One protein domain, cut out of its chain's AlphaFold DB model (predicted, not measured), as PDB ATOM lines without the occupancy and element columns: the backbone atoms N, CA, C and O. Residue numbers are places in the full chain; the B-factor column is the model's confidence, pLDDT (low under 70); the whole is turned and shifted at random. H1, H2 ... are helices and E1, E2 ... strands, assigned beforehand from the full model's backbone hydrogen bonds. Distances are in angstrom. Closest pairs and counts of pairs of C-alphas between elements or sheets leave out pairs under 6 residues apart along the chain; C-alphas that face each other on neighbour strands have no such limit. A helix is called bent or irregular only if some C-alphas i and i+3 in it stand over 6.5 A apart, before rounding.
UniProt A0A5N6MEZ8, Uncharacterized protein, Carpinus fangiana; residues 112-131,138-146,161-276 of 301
ATOM      1  N   PRO A 112      21.843  25.263-101.851       92.69
ATOM      2  CA  PRO A 112      22.453  26.469-101.284       92.69
ATOM      3  C   PRO A 112      22.596  27.598-102.314       92.69
ATOM      4  O   PRO A 112      22.343  28.764-102.024       92.69
ATOM      5  N   GLY A 113      22.956  27.250-103.555       91.00
ATOM      6  CA  GLY A 113      23.087  28.220-104.642       91.00
ATOM      7  C   GLY A 113      21.753  28.857-105.034       91.00
ATOM      8  O   GLY A 113      21.710  30.058-105.305       91.00
ATOM      9  N   CYS A 114      20.670  28.072-105.031       92.12
ATOM     10  CA  CYS A 114      19.326  28.578-105.279       92.12
ATOM     11  C   CYS A 114      18.865  29.500-104.152       92.12
ATOM     12  O   CYS A 114      18.434  30.621-104.413       92.12
ATOM     13  N   PHE A 115      19.033  29.058-102.908       95.31
ATOM     14  CA  PHE A 115      18.660  29.829-101.733       95.31
ATOM     15  C   PHE A 115      19.388  31.178-101.678       95.31
ATOM     16  O   PHE A 115      18.745  32.218-101.550       95.31
ATOM     17  N   LEU A 116      20.713  31.192-101.874       94.88
ATOM     18  CA  LEU A 116      21.480  32.441-101.860       94.88
ATOM     19  C   LEU A 116      21.114  33.389-103.005       94.88
ATOM     20  O   LEU A 116      21.118  34.597-102.797       94.88
ATOM     21  N   CYS A 117      20.745  32.880-104.183       92.19
ATOM     22  CA  CYS A 117      20.245  33.733-105.265       92.19
ATOM     23  C   CYS A 117      18.972  34.486-104.840       92.19
ATOM     24  O   CYS A 117      18.847  35.686-105.085       92.19
ATOM     25  N   LEU A 118      18.050  33.808-104.149       94.31
ATOM     26  CA  LEU A 118      16.831  34.431-103.628       94.31
ATOM     27  C   LEU A 118      17.123  35.396-102.469       94.31
ATOM     28  O   LEU A 118      16.529  36.473-102.411       94.31
ATOM     29  N   VAL A 119      18.081  35.067-101.596       96.06
ATOM     30  CA  VAL A 119      18.577  35.977-100.550       96.06
ATOM     31  C   VAL A 119      19.161  37.254-101.156       96.06
ATOM     32  O   VAL A 119      18.840  38.346-100.697       96.06
ATOM     33  N   GLU A 120      19.957  37.160-102.222       93.38
ATOM     34  CA  GLU A 120      20.463  38.338-102.936       93.38
ATOM     35  C   GLU A 120      19.320  39.201-103.493       93.38
ATOM     36  O   GLU A 120      19.397  40.431-103.439       93.38
ATOM     37  N   ARG A 121      18.224  38.591-103.972       90.56
ATOM     38  CA  ARG A 121      17.045  39.348-104.437       90.56
ATOM     39  C   ARG A 121      16.345  40.065-103.294       90.56
ATOM     40  O   ARG A 121      15.973  41.229-103.447       90.56
ATOM     41  N   LEU A 122      16.224  39.407-102.143       93.31
ATOM     42  CA  LEU A 122      15.701  40.023-100.931       93.31
ATOM     43  C   LEU A 122      16.574  41.205-100.479       93.31
ATOM     44  O   LEU A 122      16.040  42.256-100.133       93.31
ATOM     45  N   LEU A 123      17.903  41.075-100.530       93.50
ATOM     46  CA  LEU A 123      18.826  42.162-100.191       93.50
ATOM     47  C   LEU A 123      18.690  43.359-101.130       93.50
ATOM     48  O   LEU A 123      18.745  44.499-100.667       93.50
ATOM     49  N   ILE A 124      18.489  43.123-102.430       89.75
ATOM     50  CA  ILE A 124      18.242  44.202-103.393       89.75
ATOM     51  C   ILE A 124      16.929  44.917-103.063       89.75
ATOM     52  O   ILE A 124      16.935  46.141-102.969       89.75
ATOM     53  N   LEU A 125      15.837  44.185-102.818       87.44
ATOM     54  CA  LEU A 125      14.553  44.760-102.390       87.44
ATOM     55  C   LEU A 125      14.698  45.603-101.115       87.44
ATOM     56  O   LEU A 125      14.243  46.746-101.059       87.44
ATOM     57  N   ALA A 126      15.394  45.055-100.120       89.19
ATOM     58  CA  ALA A 126      15.651  45.702 -98.842       89.19
ATOM     59  C   ALA A 126      16.463  46.990 -99.004       89.19
ATOM     60  O   ALA A 126      16.088  48.033 -98.465       89.19
ATOM     61  N   SER A 127      17.536  46.946 -99.790       88.25
ATOM     62  CA  SER A 127      18.440  48.085 -99.974       88.25
ATOM     63  C   SER A 127      17.832  49.160-100.874       88.25
ATOM     64  O   SER A 127      17.973  50.347-100.597       88.25
ATOM     65  N   TYR A 128      17.078  48.764-101.903       82.81
ATOM     66  CA  TYR A 128      16.419  49.684-102.832       82.81
ATOM     67  C   TYR A 128      15.487  50.684-102.142       82.81
ATOM     68  O   TYR A 128      15.366  51.828-102.579       82.81
ATOM     69  N   SER A 129      14.880  50.281-101.023       73.75
ATOM     70  CA  SER A 129      14.014  51.146-100.219       73.75
ATOM     71  C   SER A 129      14.708  52.385 -99.622       73.75
ATOM     72  O   SER A 129      14.039  53.247 -99.058       73.75
ATOM     73  N   GLN A 130      16.036  52.496 -99.750       74.44
ATOM     74  CA  GLN A 130      16.844  53.631 -99.287       74.44
ATOM     75  C   GLN A 130      17.083  54.705-100.367       74.44
ATOM     76  O   GLN A 130      17.724  55.718-100.097       74.44
ATOM     77  N   GLY A 131      16.591  54.504-101.595       76.19
ATOM     78  CA  GLY A 131      16.775  55.424-102.725       76.19
ATOM     79  C   GLY A 131      17.972  55.074-103.613       76.19
ATOM     80  O   GLY A 131      17.833  55.087-104.837       76.19
ATOM     81  N   SER A 138      26.495  41.276-111.511       88.19
ATOM     82  CA  SER A 138      25.693  40.095-111.831       88.19
ATOM     83  C   SER A 138      24.300  40.200-111.224       88.19
ATOM     84  O   SER A 138      23.331  40.121-111.971       88.19
ATOM     85  N   SER A 139      24.193  40.457-109.915       86.75
ATOM     86  CA  SER A 139      22.905  40.511-109.210       86.75
ATOM     87  C   SER A 139      22.056  41.704-109.672       86.75
ATOM     88  O   SER A 139      20.839  41.576-109.808       86.75
ATOM     89  N   PHE A 140      22.680  42.843-110.003       86.25
ATOM     90  CA  PHE A 140      21.986  44.013-110.553       86.25
ATOM     91  C   PHE A 140      21.338  43.738-111.904       86.25
ATOM     92  O   PHE A 140      20.170  44.049-112.120       86.25
ATOM     93  N   ALA A 141      22.092  43.163-112.834       80.19
ATOM     94  CA  ALA A 141      21.592  42.947-114.180       80.19
ATOM     95  C   ALA A 141      20.494  41.865-114.194       80.19
ATOM     96  O   ALA A 141      19.532  41.934-114.957       80.19
ATOM     97  N   GLU A 142      20.587  40.909-113.275       74.31
ATOM     98  CA  GLU A 142      19.553  39.922-112.995       74.31
ATOM     99  C   GLU A 142      18.285  40.534-112.368       74.31
ATOM    100  O   GLU A 142      17.185  40.018-112.568       74.31
ATOM    101  N   TRP A 143      18.414  41.614-111.594       73.75
ATOM    102  CA  TRP A 143      17.302  42.401-111.048       73.75
ATOM    103  C   TRP A 143      16.655  43.309-112.098       73.75
ATOM    104  O   TRP A 143      15.439  43.469-112.110       73.75
ATOM    105  N   PHE A 144      17.445  43.861-113.018       65.19
ATOM    106  CA  PHE A 144      16.946  44.749-114.065       65.19
ATOM    107  C   PHE A 144      15.916  44.070-114.982       65.19
ATOM    108  O   PHE A 144      14.911  44.686-115.323       65.19
ATOM    109  N   ILE A 145      16.112  42.784-115.308       62.44
ATOM    110  CA  ILE A 145      15.161  41.997-116.119       62.44
ATOM    111  C   ILE A 145      13.764  41.955-115.476       62.44
ATOM    112  O   ILE A 145      12.759  42.033-116.177       62.44
ATOM    113  N   TYR A 146      13.695  41.874-114.146       60.53
ATOM    114  CA  TYR A 146      12.427  41.821-113.420       60.53
ATOM    115  C   TYR A 146      11.612  43.119-113.556       60.53
ATOM    116  O   TYR A 146      10.391  43.067-113.655       60.53
ATOM    117  N   VAL A 161       9.090  50.307 -93.240       80.44
ATOM    118  CA  VAL A 161      10.160  49.814 -94.117       80.44
ATOM    119  C   VAL A 161      11.470  49.643 -93.343       80.44
ATOM    120  O   VAL A 161      12.194  48.666 -93.534       80.44
ATOM    121  N   GLN A 162      11.768  50.588 -92.449       84.38
ATOM    122  CA  GLN A 162      13.016  50.644 -91.689       84.38
ATOM    123  C   GLN A 162      13.196  49.432 -90.742       84.38
ATOM    124  O   GLN A 162      14.221  48.749 -90.859       84.38
ATOM    125  N   PRO A 163      12.223  49.079 -89.870       89.75
ATOM    126  CA  PRO A 163      12.323  47.886 -89.024       89.75
ATOM    127  C   PRO A 163      12.426  46.575 -89.809       89.75
ATOM    128  O   PRO A 163      13.236  45.714 -89.461       89.75
ATOM    129  N   LEU A 164      11.636  46.418 -90.881       91.00
ATOM    130  CA  LEU A 164      11.671  45.205 -91.701       91.00
ATOM    131  C   LEU A 164      13.025  45.048 -92.398       91.00
ATOM    132  O   LEU A 164      13.586  43.956 -92.418       91.00
ATOM    133  N   ARG A 165      13.597  46.142 -92.905       91.12
ATOM    134  CA  ARG A 165      14.924  46.124 -93.521       91.12
ATOM    135  C   ARG A 165      16.011  45.694 -92.540       91.12
ATOM    136  O   ARG A 165      16.836  44.851 -92.883       91.12
ATOM    137  N   LYS A 166      15.996  46.236 -91.318       93.00
ATOM    138  CA  LYS A 166      16.933  45.816 -90.267       93.00
ATOM    139  C   LYS A 166      16.789  44.318 -89.976       93.00
ATOM    140  O   LYS A 166      17.786  43.607 -90.005       93.00
ATOM    141  N   ARG A 167      15.551  43.833 -89.811       95.19
ATOM    142  CA  ARG A 167      15.253  42.404 -89.615       95.19
ATOM    143  C   ARG A 167      15.797  41.536 -90.751       95.19
ATOM    144  O   ARG A 167      16.337  40.470 -90.486       95.19
ATOM    145  N   ILE A 168      15.674  41.985 -92.000       96.38
ATOM    146  CA  ILE A 168      16.207  41.268 -93.165       96.38
ATOM    147  C   ILE A 168      17.732  41.167 -93.092       96.38
ATOM    148  O   ILE A 168      18.265  40.078 -93.280       96.38
ATOM    149  N   TYR A 169      18.436  42.264 -92.807       96.25
ATOM    150  CA  TYR A 169      19.895  42.220 -92.684       96.25
ATOM    151  C   TYR A 169      20.347  41.324 -91.531       96.25
ATOM    152  O   TYR A 169      21.260  40.525 -91.721       96.25
ATOM    153  N   ASP A 170      19.673  41.396 -90.381       96.31
ATOM    154  CA  ASP A 170      19.967  40.537 -89.233       96.31
ATOM    155  C   ASP A 170      19.721  39.055 -89.560       96.31
ATOM    156  O   ASP A 170      20.578  38.226 -89.266       96.31
ATOM    157  N   PHE A 171      18.612  38.717 -90.229       97.44
ATOM    158  CA  PHE A 171      18.333  37.356 -90.705       97.44
ATOM    159  C   PHE A 171      19.423  36.863 -91.663       97.44
ATOM    160  O   PHE A 171      20.007  35.798 -91.462       97.44
ATOM    161  N   VAL A 172      19.742  37.647 -92.696       97.94
ATOM    162  CA  VAL A 172      20.731  37.245 -93.702       97.94
ATOM    163  C   VAL A 172      22.106  37.057 -93.075       97.94
ATOM    164  O   VAL A 172      22.775  36.070 -93.358       97.94
ATOM    165  N   VAL A 173      22.552  37.972 -92.220       97.38
ATOM    166  CA  VAL A 173      23.902  37.890 -91.661       97.38
ATOM    167  C   VAL A 173      23.977  36.858 -90.538       97.38
ATOM    168  O   VAL A 173      24.810  35.953 -90.604       97.38
ATOM    169  N   ASN A 174      23.114  36.970 -89.527       96.19
ATOM    170  CA  ASN A 174      23.248  36.209 -88.286       96.19
ATOM    171  C   ASN A 174      22.619  34.814 -88.364       96.19
ATOM    172  O   ASN A 174      23.145  33.894 -87.747       96.19
ATOM    173  N   GLU A 175      21.517  34.637 -89.105       95.88
ATOM    174  CA  GLU A 175      20.869  33.322 -89.233       95.88
ATOM    175  C   GLU A 175      21.393  32.540 -90.441       95.88
ATOM    176  O   GLU A 175      21.565  31.327 -90.343       95.88
ATOM    177  N   VAL A 176      21.685  33.203 -91.565       96.94
ATOM    178  CA  VAL A 176      22.125  32.519 -92.794       96.94
ATOM    179  C   VAL A 176      23.647  32.506 -92.926       96.94
ATOM    180  O   VAL A 176      24.259  31.442 -92.917       96.94
ATOM    181  N   VAL A 177      24.290  33.666 -93.079       96.88
ATOM    182  CA  VAL A 177      25.692  33.689 -93.514       96.88
ATOM    183  C   VAL A 177      26.645  33.158 -92.447       96.88
ATOM    184  O   VAL A 177      27.491  32.319 -92.759       96.88
ATOM    185  N   VAL A 178      26.528  33.624 -91.202       95.69
ATOM    186  CA  VAL A 178      27.438  33.212 -90.124       95.69
ATOM    187  C   VAL A 178      27.380  31.699 -89.883       95.69
ATOM    188  O   VAL A 178      28.446  31.075 -89.918       95.69
ATOM    189  N   PRO A 179      26.200  31.063 -89.725       95.25
ATOM    190  CA  PRO A 179      26.130  29.615 -89.556       95.25
ATOM    191  C   PRO A 179      26.713  28.834 -90.735       95.25
ATOM    192  O   PRO A 179      27.454  27.878 -90.509       95.25
ATOM    193  N   LEU A 180      26.478  29.267 -91.980       95.56
ATOM    194  CA  LEU A 180      27.027  28.590 -93.162       95.56
ATOM    195  C   LEU A 180      28.551  28.732 -93.292       95.56
ATOM    196  O   LEU A 180      29.231  27.838 -93.795       95.56
ATOM    197  N   LEU A 181      29.117  29.846 -92.825       95.75
ATOM    198  CA  LEU A 181      30.568  30.033 -92.796       95.75
ATOM    199  C   LEU A 181      31.231  29.270 -91.642       95.75
ATOM    200  O   LEU A 181      32.349  28.777 -91.804       95.75
ATOM    201  N   TYR A 182      30.582  29.183 -90.478       94.62
ATOM    202  CA  TYR A 182      31.183  28.606 -89.267       94.62
ATOM    203  C   TYR A 182      30.971  27.103 -89.158       94.62
ATOM    204  O   TYR A 182      31.854  26.394 -88.675       94.62
ATOM    205  N   ASN A 183      29.852  26.595 -89.666       93.19
ATOM    206  CA  ASN A 183      29.555  25.175 -89.675       93.19
ATOM    207  C   ASN A 183      29.845  24.567 -91.051       93.19
ATOM    208  O   ASN A 183      28.956  24.293 -91.864       93.19
ATOM    209  N   LYS A 184      31.138  24.346 -91.312       92.25
ATOM    210  CA  LYS A 184      31.604  23.715 -92.555       92.25
ATOM    211  C   LYS A 184      30.975  22.339 -92.776       92.25
ATOM    212  O   LYS A 184      30.689  22.001 -93.921       92.25
ATOM    213  N   LYS A 185      30.787  21.547 -91.715       92.00
ATOM    214  CA  LYS A 185      30.276  20.176 -91.817       92.00
ATOM    215  C   LYS A 185      28.853  20.175 -92.373       92.00
ATOM    216  O   LYS A 185      28.639  19.609 -93.444       92.00
ATOM    217  N   ASP A 186      27.938  20.875 -91.714       91.88
ATOM    218  CA  ASP A 186      26.523  20.888 -92.103       91.88
ATOM    219  C   ASP A 186      26.339  21.573 -93.461       91.88
ATOM    220  O   ASP A 186      25.589  21.102 -94.310       91.88
ATOM    221  N   THR A 187      27.118  22.625 -93.733       93.00
ATOM    222  CA  THR A 187      27.125  23.279 -95.051       93.00
ATOM    223  C   THR A 187      27.554  22.316 -96.153       93.00
ATOM    224  O   THR A 187      26.945  22.275 -97.222       93.00
ATOM    225  N   MET A 188      28.591  21.508 -95.914       91.44
ATOM    226  CA  MET A 188      29.005  20.482 -96.866       91.44
ATOM    227  C   MET A 188      27.948  19.389 -97.028       91.44
ATOM    228  O   MET A 188      27.752  18.921 -98.145       91.44
ATOM    229  N   GLU A 189      27.262  18.979 -95.963       91.69
ATOM    230  CA  GLU A 189      26.158  18.016 -96.053       91.69
ATOM    231  C   GLU A 189      24.987  18.570 -96.877       91.69
ATOM    232  O   GLU A 189      24.500  17.879 -97.776       91.69
ATOM    233  N   TRP A 190      24.624  19.841 -96.689       91.62
ATOM    234  CA  TRP A 190      23.599  20.505 -97.498       91.62
ATOM    235  C   TRP A 190      23.987  20.559 -98.986       91.62
ATOM    236  O   TRP A 190      23.184  20.212 -99.858       91.62
ATOM    237  N   ILE A 191      25.246  20.894 -99.299       91.12
ATOM    238  CA  ILE A 191      25.768  20.855-100.679       91.12
ATOM    239  C   ILE A 191      25.627  19.451-101.276       91.12
ATOM    240  O   ILE A 191      25.087  19.304-102.376       91.12
ATOM    241  N   LYS A 192      26.076  18.421-100.549       88.50
ATOM    242  CA  LYS A 192      26.029  17.024-101.005       88.50
ATOM    243  C   LYS A 192      24.604  16.580-101.312       88.50
ATOM    244  O   LYS A 192      24.375  15.964-102.350       88.50
ATOM    245  N   LYS A 193      23.657  16.931-100.439       87.50
ATOM    246  CA  LYS A 193      22.247  16.570-100.593       87.50
ATOM    247  C   LYS A 193      21.608  17.216-101.821       87.50
ATOM    248  O   LYS A 193      20.792  16.600-102.489       87.50
ATOM    249  N   SER A 194      22.044  18.419-102.186       80.50
ATOM    250  CA  SER A 194      21.532  19.143-103.355       80.50
ATOM    251  C   SER A 194      22.024  18.624-104.720       80.50
ATOM    252  O   SER A 194      21.936  19.349-105.711       80.50
ATOM    253  N   ALA A 195      22.610  17.420-104.774       69.81
ATOM    254  CA  ALA A 195      23.232  16.810-105.959       69.81
ATOM    255  C   ALA A 195      24.277  17.704-106.670       69.81
ATOM    256  O   ALA A 195      24.674  17.447-107.805       69.81
ATOM    257  N   THR A 196      24.762  18.750-105.993       65.25
ATOM    258  CA  THR A 196      25.720  19.720-106.530       65.25
ATOM    259  C   THR A 196      27.123  19.331-106.061       65.25
ATOM    260  O   THR A 196      27.753  20.025-105.269       65.25
ATOM    261  N   TYR A 197      27.610  18.165-106.497       62.03
ATOM    262  CA  TYR A 197      28.918  17.646-106.079       62.03
ATOM    263  C   TYR A 197      30.029  18.114-107.026       62.03
ATOM    264  O   TYR A 197      30.662  17.326-107.723       62.03
ATOM    265  N   ALA A 198      30.270  19.424-107.066       64.56
ATOM    266  CA  ALA A 198      31.480  19.966-107.674       64.56
ATOM    267  C   ALA A 198      32.477  20.300-106.560       64.56
ATOM    268  O   ALA A 198      32.133  21.005-105.610       64.56
ATOM    269  N   LYS A 199      33.717  19.807-106.679       69.88
ATOM    270  CA  LYS A 199      34.814  20.071-105.725       69.88
ATOM    271  C   LYS A 199      35.001  21.573-105.464       69.88
ATOM    272  O   LYS A 199      35.318  21.971-104.346       69.88
ATOM    273  N   ASP A 200      34.697  22.387-106.469       79.12
ATOM    274  CA  ASP A 200      34.848  23.840-106.438       79.12
ATOM    275  C   ASP A 200      33.598  24.580-105.923       79.12
ATOM    276  O   ASP A 200      33.632  25.794-105.730       79.12
ATOM    277  N   PHE A 201      32.491  23.878-105.642       87.50
ATOM    278  CA  PHE A 201      31.253  24.526-105.201       87.50
ATOM    279  C   PHE A 201      31.374  25.143-103.804       87.50
ATOM    280  O   PHE A 201      30.861  26.234-103.574       87.50
ATOM    281  N   TYR A 202      32.065  24.478-102.870       91.94
ATOM    282  CA  TYR A 202      32.215  25.000-101.508       91.94
ATOM    283  C   TYR A 202      33.024  26.312-101.461       91.94
ATOM    284  O   TYR A 202      32.510  27.282-100.904       91.94
ATOM    285  N   PRO A 203      34.211  26.423-102.099       94.06
ATOM    286  CA  PRO A 203      34.903  27.707-102.245       94.06
ATOM    287  C   PRO A 203      34.041  28.812-102.873       94.06
ATOM    288  O   PRO A 203      34.006  29.938-102.374       94.06
ATOM    289  N   LEU A 204      33.282  28.488-103.927       93.25
ATOM    290  CA  LEU A 204      32.370  29.440-104.570       93.25
ATOM    291  C   LEU A 204      31.244  29.896-103.632       93.25
ATOM    292  O   LEU A 204      30.882  31.074-103.633       93.25
ATOM    293  N   LEU A 205      30.707  28.986-102.818       94.81
ATOM    294  CA  LEU A 205      29.701  29.306-101.810       94.81
ATOM    295  C   LEU A 205      30.276  30.248-100.747       94.81
ATOM    296  O   LEU A 205      29.663  31.271-100.453       94.81
ATOM    297  N   VAL A 206      31.471  29.953-100.223       96.19
ATOM    298  CA  VAL A 206      32.155  30.805 -99.236       96.19
ATOM    299  C   VAL A 206      32.412  32.203 -99.802       96.19
ATOM    300  O   VAL A 206      32.118  33.194 -99.134       96.19
ATOM    301  N   LEU A 207      32.877  32.304-101.051       96.38
ATOM    302  CA  LEU A 207      33.047  33.589-101.726       96.38
ATOM    303  C   LEU A 207      31.732  34.375-101.799       96.38
ATOM    304  O   LEU A 207      31.714  35.563-101.478       96.38
ATOM    305  N   ARG A 208      30.627  33.724-102.190       95.81
ATOM    306  CA  ARG A 208      29.303  34.365-102.251       95.81
ATOM    307  C   ARG A 208      28.836  34.855-100.884       95.81
ATOM    308  O   ARG A 208      28.355  35.976-100.776       95.81
ATOM    309  N   LEU A 209      29.019  34.054 -99.840       97.06
ATOM    310  CA  LEU A 209      28.665  34.405 -98.464       97.06
ATOM    311  C   LEU A 209      29.453  35.627 -97.958       97.06
ATOM    312  O   LEU A 209      28.866  36.559 -97.406       97.06
ATOM    313  N   VAL A 210      30.766  35.673 -98.210       96.12
ATOM    314  CA  VAL A 210      31.601  36.838 -97.865       96.12
ATOM    315  C   VAL A 210      31.192  38.068 -98.680       96.12
ATOM    316  O   VAL A 210      31.058  39.154 -98.120       96.12
ATOM    317  N   ALA A 211      30.922  37.906 -99.979       96.00
ATOM    318  CA  ALA A 211      30.420  38.986-100.824       96.00
ATOM    319  C   ALA A 211      29.077  39.539-100.316       96.00
ATOM    320  O   ALA A 211      28.902  40.756-100.278       96.00
ATOM    321  N   ILE A 212      28.161  38.679 -99.860       96.50
ATOM    322  CA  ILE A 212      26.885  39.087 -99.261       96.50
ATOM    323  C   ILE A 212      27.110  39.969 -98.029       96.50
ATOM    324  O   ILE A 212      26.504  41.033 -97.948       96.50
ATOM    325  N   ILE A 213      27.999  39.594 -97.101       95.50
ATOM    326  CA  ILE A 213      28.265  40.432 -95.917       95.50
ATOM    327  C   ILE A 213      28.898  41.768 -96.316       95.50
ATOM    328  O   ILE A 213      28.495  42.798 -95.778       95.50
ATOM    329  N   CYS A 214      29.816  41.790 -97.289       95.06
ATOM    330  CA  CYS A 214      30.349  43.045 -97.828       95.06
ATOM    331  C   CYS A 214      29.227  43.954 -98.357       95.06
ATOM    332  O   CYS A 214      29.213  45.150 -98.069       95.06
ATOM    333  N   LEU A 215      28.271  43.396 -99.106       95.12
ATOM    334  CA  LEU A 215      27.130  44.149 -99.626       95.12
ATOM    335  C   LEU A 215      26.200  44.624 -98.506       95.12
ATOM    336  O   LEU A 215      25.784  45.779 -98.528       95.12
ATOM    337  N   VAL A 216      25.889  43.783 -97.518       95.00
ATOM    338  CA  VAL A 216      25.069  44.195 -96.368       95.00
ATOM    339  C   VAL A 216      25.751  45.339 -95.621       95.00
ATOM    340  O   VAL A 216      25.110  46.362 -95.393       95.00
ATOM    341  N   HIS A 217      27.049  45.216 -95.330       93.62
ATOM    342  CA  HIS A 217      27.838  46.262 -94.679       93.62
ATOM    343  C   HIS A 217      27.746  47.597 -95.426       93.62
ATOM    344  O   HIS A 217      27.433  48.618 -94.818       93.62
ATOM    345  N   LEU A 218      27.924  47.586 -96.750       93.12
ATOM    346  CA  LEU A 218      27.813  48.796 -97.568       93.12
ATOM    347  C   LEU A 218      26.414  49.423 -97.563       93.12
ATOM    348  O   LEU A 218      26.295  50.641 -97.637       93.12
ATOM    349  N   ASN A 219      25.361  48.608 -97.493       92.75
ATOM    350  CA  ASN A 219      23.977  49.082 -97.566       92.75
ATOM    351  C   ASN A 219      23.356  49.415 -96.204       92.75
ATOM    352  O   ASN A 219      22.253  49.957 -96.163       92.75
ATOM    353  N   CYS A 220      23.979  49.053 -95.083       90.69
ATOM    354  CA  CYS A 220      23.431  49.336 -93.752       90.69
ATOM    355  C   CYS A 220      24.415  50.012 -92.796       90.69
ATOM    356  O   CYS A 220      23.998  50.459 -91.730       90.69
ATOM    357  N   GLY A 221      25.700  50.081 -93.156       89.62
ATOM    358  CA  GLY A 221      26.766  50.636 -92.322       89.62
ATOM    359  C   GLY A 221      27.130  49.781 -91.102       89.62
ATOM    360  O   GLY A 221      27.932  50.219 -90.286       89.62
ATOM    361  N   ASN A 222      26.559  48.581 -90.957       90.06
ATOM    362  CA  ASN A 222      26.756  47.697 -89.802       90.06
ATOM    363  C   ASN A 222      27.602  46.456 -90.164       90.06
ATOM    364  O   ASN A 222      28.004  46.290 -91.313       90.06
ATOM    365  N   PHE A 223      27.873  45.577 -89.194       90.50
ATOM    366  CA  PHE A 223      28.592  44.300 -89.351       90.50
ATOM    367  C   PHE A 223      30.074  44.413 -89.738       90.50
ATOM    368  O   PHE A 223      30.672  43.422 -90.161       90.50
ATOM    369  N   SER A 224      30.695  45.583 -89.555       88.81
ATOM    370  CA  SER A 224      32.137  45.755 -89.776       88.81
ATOM    371  C   SER A 224      32.953  44.795 -88.916       88.81
ATOM    372  O   SER A 224      33.819  44.103 -89.439       88.81
ATOM    373  N   ASP A 225      32.641  44.692 -87.624       89.62
ATOM    374  CA  ASP A 225      33.398  43.857 -86.683       89.62
ATOM    375  C   ASP A 225      33.284  42.373 -87.016       89.62
ATOM    376  O   ASP A 225      34.278  41.646 -86.989       89.62
ATOM    377  N   LEU A 226      32.087  41.935 -87.412       90.31
ATOM    378  CA  LEU A 226      31.865  40.574 -87.878       90.31
ATOM    379  C   LEU A 226      32.688  40.290 -89.136       90.31
ATOM    380  O   LEU A 226      33.378  39.281 -89.209       90.31
ATOM    381  N   LEU A 227      32.658  41.186 -90.121       88.12
ATOM    382  CA  LEU A 227      33.416  41.013 -91.354       88.12
ATOM    383  C   LEU A 227      34.932  41.008 -91.104       88.12
ATOM    384  O   LEU A 227      35.654  40.213 -91.704       88.12
ATOM    385  N   LEU A 228      35.412  41.830 -90.168       89.62
ATOM    386  CA  LEU A 228      36.796  41.801 -89.696       89.62
ATOM    387  C   LEU A 228      37.154  40.456 -89.043       89.62
ATOM    388  O   LEU A 228      38.238  39.935 -89.314       89.62
ATOM    389  N   ASP A 229      36.269  39.885 -88.219       90.88
ATOM    390  CA  ASP A 229      36.458  38.552 -87.626       90.88
ATOM    391  C   ASP A 229      36.535  37.465 -88.711       90.88
ATOM    392  O   ASP A 229      37.470  36.662 -88.730       90.88
ATOM    393  N   LEU A 230      35.625  37.497 -89.690       90.38
ATOM    394  CA  LEU A 230      35.611  36.557 -90.816       90.38
ATOM    395  C   LEU A 230      36.918  36.589 -91.617       90.38
ATOM    396  O   LEU A 230      37.479  35.539 -91.932       90.38
ATOM    397  N   LEU A 231      37.443  37.784 -91.902       89.50
ATOM    398  CA  LEU A 231      38.683  37.976 -92.663       89.50
ATOM    399  C   LEU A 231      39.956  37.582 -91.892       89.50
ATOM    400  O   LEU A 231      41.035  37.501 -92.488       89.50
ATOM    401  N   ARG A 232      39.852  37.324 -90.581       90.50
ATOM    402  CA  ARG A 232      40.947  36.807 -89.740       90.50
ATOM    403  C   ARG A 232      40.935  35.284 -89.612       90.50
ATOM    404  O   ARG A 232      41.941  34.704 -89.211       90.50
ATOM    405  N   ARG A 233      39.832  34.619 -89.963       93.19
ATOM    406  CA  ARG A 233      39.697  33.162 -89.846       93.19
ATOM    407  C   ARG A 233      40.331  32.456 -91.042       93.19
ATOM    408  O   ARG A 233      39.841  32.529 -92.171       93.19
ATOM    409  N   SER A 234      41.409  31.716 -90.792       92.25
ATOM    410  CA  SER A 234      42.117  30.940 -91.823       92.25
ATOM    411  C   SER A 234      41.229  29.884 -92.488       92.25
ATOM    412  O   SER A 234      41.323  29.677 -93.695       92.25
ATOM    413  N   SER A 235      40.307  29.274 -91.733       91.38
ATOM    414  CA  SER A 235      39.354  28.275 -92.238       91.38
ATOM    415  C   SER A 235      38.435  28.802 -93.346       91.38
ATOM    416  O   SER A 235      38.025  28.025 -94.207       91.38
ATOM    417  N   ILE A 236      38.146  30.107 -93.338       93.62
ATOM    418  CA  ILE A 236      37.320  30.799 -94.335       93.62
ATOM    419  C   ILE A 236      38.205  31.361 -95.443       93.62
ATOM    420  O   ILE A 236      37.976  31.107 -96.620       93.62
ATOM    421  N   THR A 237      39.244  32.108 -95.072       94.19
ATOM    422  CA  THR A 237      40.078  32.857 -96.025       94.19
ATOM    423  C   THR A 237      40.850  31.965 -96.993       94.19
ATOM    424  O   THR A 237      41.037  32.357 -98.139       94.19
ATOM    425  N   VAL A 238      41.203  30.734 -96.600       95.06
ATOM    426  CA  VAL A 238      41.821  29.741 -97.500       95.06
ATOM    427  C   VAL A 238      40.887  29.280 -98.632       95.06
ATOM    428  O   VAL A 238      41.349  28.718 -99.618       95.06
ATOM    429  N   GLN A 239      39.575  29.498 -98.500       95.25
ATOM    430  CA  GLN A 239      38.578  29.163 -99.524       95.25
ATOM    431  C   GLN A 239      38.350  30.310-100.519       95.25
ATOM    432  O   GLN A 239      37.668  30.123-101.524       95.25
ATOM    433  N   LEU A 240      38.866  31.510-100.235       95.88
ATOM    434  CA  LEU A 240      38.655  32.688-101.069       95.88
ATOM    435  C   LEU A 240      39.713  32.768-102.178       95.88
ATOM    436  O   LEU A 240      40.873  32.421-101.945       95.88
ATOM    437  N   PRO A 241      39.366  33.300-103.366       96.19
ATOM    438  CA  PRO A 241      40.363  33.686-104.350       96.19
ATOM    439  C   PRO A 241      41.371  34.650-103.726       96.19
ATOM    440  O   PRO A 241      40.983  35.649-103.113       96.19
ATOM    441  N   TRP A 242      42.661  34.359-103.897       94.94
ATOM    442  CA  TRP A 242      43.725  35.129-103.257       94.94
ATOM    443  C   TRP A 242      43.636  36.621-103.583       94.94
ATOM    444  O   TRP A 242      43.639  37.436-102.669       94.94
ATOM    445  N   ASP A 243      43.451  36.977-104.856       96.25
ATOM    446  CA  ASP A 243      43.381  38.379-105.287       96.25
ATOM    447  C   ASP A 243      42.203  39.141-104.669       96.25
ATOM    448  O   ASP A 243      42.311  40.333-104.387       96.25
ATOM    449  N   PHE A 244      41.080  38.460-104.433       95.44
ATOM    450  CA  PHE A 244      39.935  39.040-103.734       95.44
ATOM    451  C   PHE A 244      40.278  39.303-102.268       95.44
ATOM    452  O   PHE A 244      40.099  40.413-101.767       95.44
ATOM    453  N   TYR A 245      40.790  38.280-101.582       95.06
ATOM    454  CA  TYR A 245      41.103  38.355-100.160       95.06
ATOM    455  C   TYR A 245      42.242  39.337 -99.863       95.06
ATOM    456  O   TYR A 245      42.170  40.084 -98.892       95.06
ATOM    457  N   ASP A 246      43.275  39.370-100.698       94.62
ATOM    458  CA  ASP A 246      44.463  40.199-100.512       94.62
ATOM    459  C   ASP A 246      44.125  41.699-100.502       94.62
ATOM    460  O   ASP A 246      44.599  42.424 -99.622       94.62
ATOM    461  N   VAL A 247      43.221  42.154-101.380       94.38
ATOM    462  CA  VAL A 247      42.713  43.540-101.376       94.38
ATOM    463  C   VAL A 247      42.068  43.882-100.031       94.38
ATOM    464  O   VAL A 247      42.384  44.909 -99.423       94.38
ATOM    465  N   LEU A 248      41.197  42.996 -99.543       91.62
ATOM    466  CA  LEU A 248      40.477  43.172 -98.282       91.62
ATOM    467  C   LEU A 248      41.423  43.132 -97.072       91.62
ATOM    468  O   LEU A 248      41.326  43.962 -96.168       91.62
ATOM    469  N   ARG A 249      42.383  42.203 -97.076       89.56
ATOM    470  CA  ARG A 249      43.367  42.001 -96.007       89.56
ATOM    471  C   ARG A 249      44.329  43.180 -95.881       89.56
ATOM    472  O   ARG A 249      44.567  43.648 -94.769       89.56
ATOM    473  N   ARG A 250      44.896  43.672 -96.988       88.50
ATOM    474  CA  ARG A 250      45.882  44.774 -96.963       88.50
ATOM    475  C   ARG A 250      45.290  46.073 -96.436       88.50
ATOM    476  O   ARG A 250      46.002  46.886 -95.855       88.50
ATOM    477  N   ARG A 251      43.986  46.264 -96.628       84.44
ATOM    478  CA  ARG A 251      43.262  47.481 -96.248       84.44
ATOM    479  C   ARG A 251      42.224  47.216 -95.165       84.44
ATOM    480  O   ARG A 251      41.229  47.926 -95.082       84.44
ATOM    481  N   LEU A 252      42.498  46.251 -94.287       78.12
ATOM    482  CA  LEU A 252      41.590  45.832 -93.220       78.12
ATOM    483  C   LEU A 252      41.149  47.000 -92.312       78.12
ATOM    484  O   LEU A 252      39.998  47.064 -91.900       78.12
ATOM    485  N   LYS A 253      42.035  47.975 -92.053       75.38
ATOM    486  CA  LYS A 253      41.714  49.194 -91.275       75.38
ATOM    487  C   LYS A 253      40.844  50.209 -92.030       75.38
ATOM    488  O   LYS A 253      40.194  51.041 -91.407       75.38
ATOM    489  N   HIS A 254      40.822  50.141 -93.359       78.62
ATOM    490  CA  HIS A 254      40.068  51.034 -94.245       78.62
ATOM    491  C   HIS A 254      38.895  50.313 -94.908       78.62
ATOM    492  O   HIS A 254      38.412  50.740 -95.949       78.62
ATOM    493  N   PHE A 255      38.447  49.201 -94.328       73.06
ATOM    494  CA  PHE A 255      37.454  48.338 -94.951       73.06
ATOM    495  C   PHE A 255      36.077  49.008 -95.109       73.06
ATOM    496  O   PHE A 255      35.350  48.712 -96.049       73.06
ATOM    497  N   HIS A 256      35.760  49.982 -94.251       76.25
ATOM    498  CA  HIS A 256      34.572  50.835 -94.377       76.25
ATOM    499  C   HIS A 256      34.568  51.689 -95.660       76.25
ATOM    500  O   HIS A 256      33.550  52.273 -96.021       76.25
ATOM    501  N   ASN A 257      35.702  51.794 -96.358       85.50
ATOM    502  CA  ASN A 257      35.799  52.522 -97.611       85.50
ATOM    503  C   ASN A 257      35.248  51.675 -98.770       85.50
ATOM    504  O   ASN A 257      35.825  50.650 -99.141       85.50
ATOM    505  N   VAL A 258      34.182  52.177 -99.404       90.00
ATOM    506  CA  VAL A 258      33.560  51.610-100.613       90.00
ATOM    507  C   VAL A 258      34.581  51.202-101.675       90.00
ATOM    508  O   VAL A 258      34.416  50.162-102.310       90.00
ATOM    509  N   ASN A 259      35.656  51.977-101.851       92.38
ATOM    510  CA  ASN A 259      36.658  51.722-102.882       92.38
ATOM    511  C   ASN A 259      37.423  50.414-102.652       92.38
ATOM    512  O   ASN A 259      37.794  49.752-103.618       92.38
ATOM    513  N   VAL A 260      37.625  50.010-101.392       92.94
ATOM    514  CA  VAL A 260      38.299  48.748-101.050       92.94
ATOM    515  C   VAL A 260      37.435  47.561-101.469       92.94
ATOM    516  O   VAL A 260      37.912  46.649-102.144       92.94
ATOM    517  N   ILE A 261      36.145  47.600-101.131       93.75
ATOM    518  CA  ILE A 261      35.198  46.542-101.497       93.75
ATOM    519  C   ILE A 261      34.978  46.526-103.014       93.75
ATOM    520  O   ILE A 261      34.987  45.459-103.624       93.75
ATOM    521  N   ALA A 262      34.860  47.691-103.653       95.38
ATOM    522  CA  ALA A 262      34.735  47.788-105.105       95.38
ATOM    523  C   ALA A 262      35.951  47.190-105.836       95.38
ATOM    524  O   ALA A 262      35.777  46.480-106.828       95.38
ATOM    525  N   GLU A 263      37.171  47.434-105.346       96.19
ATOM    526  CA  GLU A 263      38.399  46.841-105.887       96.19
ATOM    527  C   GLU A 263      38.405  45.313-105.735       96.19
ATOM    528  O   GLU A 263      38.700  44.612-106.702       96.19
ATOM    529  N   ALA A 264      37.991  44.776-104.584       95.94
ATOM    530  CA  ALA A 264      37.898  43.328-104.388       95.94
ATOM    531  C   ALA A 264      36.869  42.682-105.331       95.94
ATOM    532  O   ALA A 264      37.161  41.687-105.989       95.94
ATOM    533  N   PHE A 265      35.690  43.288-105.490       96.88
ATOM    534  CA  PHE A 265      34.659  42.810-106.420       96.88
ATOM    535  C   PHE A 265      35.134  42.827-107.886       96.88
ATOM    536  O   PHE A 265      34.789  41.934-108.666       96.88
ATOM    537  N   LYS A 266      35.999  43.779-108.266       96.94
ATOM    538  CA  LYS A 266      36.668  43.764-109.579       96.94
ATOM    539  C   LYS A 266      37.570  42.535-109.752       96.94
ATOM    540  O   LYS A 266      37.566  41.957-110.834       96.94
ATOM    541  N   LYS A 267      38.286  42.092-108.709       97.12
ATOM    542  CA  LYS A 267      39.186  40.919-108.767       97.12
ATOM    543  C   LYS A 267      38.473  39.593-109.037       97.12
ATOM    544  O   LYS A 267      39.098  38.671-109.541       97.12
ATOM    545  N   ILE A 268      37.171  39.506-108.762       95.44
ATOM    546  CA  ILE A 268      36.345  38.321-109.060       95.44
ATOM    547  C   ILE A 268      35.486  38.492-110.319       95.44
ATOM    548  O   ILE A 268      34.521  37.757-110.512       95.44
ATOM    549  N   ASN A 269      35.804  39.478-111.169       94.88
ATOM    550  CA  ASN A 269      35.060  39.806-112.392       94.88
ATOM    551  C   ASN A 269      33.566  40.089-112.161       94.88
ATOM    552  O   ASN A 269      32.744  39.940-113.066       94.88
ATOM    553  N   ASN A 270      33.211  40.539-110.959       94.75
ATOM    554  CA  ASN A 270      31.845  40.885-110.604       94.75
ATOM    555  C   ASN A 270      31.820  42.259-109.929       94.75
ATOM    556  O   ASN A 270      31.599  42.339-108.725       94.75
ATOM    557  N   PRO A 271      32.118  43.342-110.671       95.94
ATOM    558  CA  PRO A 271      32.339  44.658-110.085       95.94
ATOM    559  C   PRO A 271      31.110  45.164-109.328       95.94
ATOM    560  O   PRO A 271      29.970  44.861-109.685       95.94
ATOM    561  N   LEU A 272      31.363  45.966-108.296       95.50
ATOM    562  CA  LEU A 272      30.320  46.656-107.546       95.50
ATOM    563  C   LEU A 272      29.635  47.704-108.435       95.50
ATOM    564  O   LEU A 272      30.299  48.422-109.186       95.50
ATOM    565  N   VAL A 273      28.316  47.809-108.326       93.69
ATOM    566  CA  VAL A 273      27.490  48.807-109.006       93.69
ATOM    567  C   VAL A 273      26.571  49.500-108.007       93.69
ATOM    568  O   VAL A 273      26.216  48.931-106.972       93.69
ATOM    569  N   ILE A 274      26.186  50.732-108.334       90.94
ATOM    570  CA  ILE A 274      25.205  51.508-107.576       90.94
ATOM    571  C   ILE A 274      23.891  51.463-108.352       90.94
ATOM    572  O   ILE A 274      23.840  51.873-109.511       90.94
ATOM    573  N   GLY A 275      22.839  50.948-107.723       83.62
ATOM    574  CA  GLY A 275      21.473  51.029-108.227       83.62
ATOM    575  C   GLY A 275      20.678  52.067-107.443       83.62
ATOM    576  O   GLY A 275      20.982  52.333-106.288       83.62
ATOM    577  N   GLY A 276      19.647  52.662-108.038       75.62
ATOM    578  CA  GLY A 276      18.808  53.632-107.334       75.62
ATOM    579  C   GLY A 276      17.938  54.471-108.257       75.62
ATOM    580  O   GLY A 276      18.051  54.385-109.480       75.62
TER     581      GLY A 276
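This is residues 112 to 131, 138 to 146 and 161 to 276 of the 301 residues of an uncharacterized protein of Carpinus fangiana (UniProt A0A5N6MEZ8). One long helix, H5, runs through the middle, with two more long helices, H1 and H3, beside it in a three-helix up-and-down bundle, each running against the one before it. The short helices H6 and H9 pack on the other side of H5 with H8 outside them, while H4 crosses one end of the bundle and H2 lies crosswise on H1. The printed part has 145 residues, with nine named helices, H1 to H9, and then one named strand, E1; the class is mostly helix. The whole is compact, with a radius of gyration of the C-alphas of 14.8 A, and rounded, spanning 39 by 34 by 27 A.

Find C-alpha 112 at (22.453, 26.469, -101.284); from there H1, residues 112 to 128, runs 24.0 A. After a cut comes H2, residues 138 to 146. Beyond another cut, H3 runs 30.3 A from C-alpha 161 at (10.160, 49.814, -94.117) to residue 182; it is irregular, but only just, with C-alphas 175 and 178 6.6 A apart. Next come H4, residues 184 to 193, and H5, residues 201 to 220, 28.4 A long. Then read H6, residues 224 to 232; H7, 234 to 237; H8, 242 to 250; and H9, 258 to 267. E1, residues 272 to 276, ends at C-alpha 276, (18.808, 53.632, -107.334), and pairs with no named strand.

Begin at the hub, H5. It touches H3 at a shallow tilt of 30 degrees, opposite ways, closest at the C-alphas of Val 177 and Leu 209, 5.8 A. H1 touches H5 the same way at 12 degrees, closest at C-alphas 127 and 219, 6.1 A. H1 also touches H3, C-alphas 126 and 165 being closest at 5.4 A. H4 touches H3 only at the corner, and only just, with C-alphas 180 and 187 closest at 5.6 A. H2 touches H1, closest at C-alphas 139 and 120, 7.1 A. H5 and H6 form a helical hairpin, as do H8 and H9, whose closest C-alphas, 244 and 264, are 4.8 A apart. Every O i to N i+4 pair is within hydrogen-bond range in H1, H4, H5, H6 and H9, against 3 of 5 in H2, 15 of 18 in H3 and 3 of 5 in H8; H7 is too short for such a pair.

The farthest C-alphas, Val 161 and Lys 199, are 40.3 A apart. Residues 132 to 137 and 147 to 160 are not printed, leaving gaps of 19.9 A and 21.0 A between C-alphas. Of the links printed whole, none is long. Confidence is under 70 at residues 144 to 146 and 195 to 199.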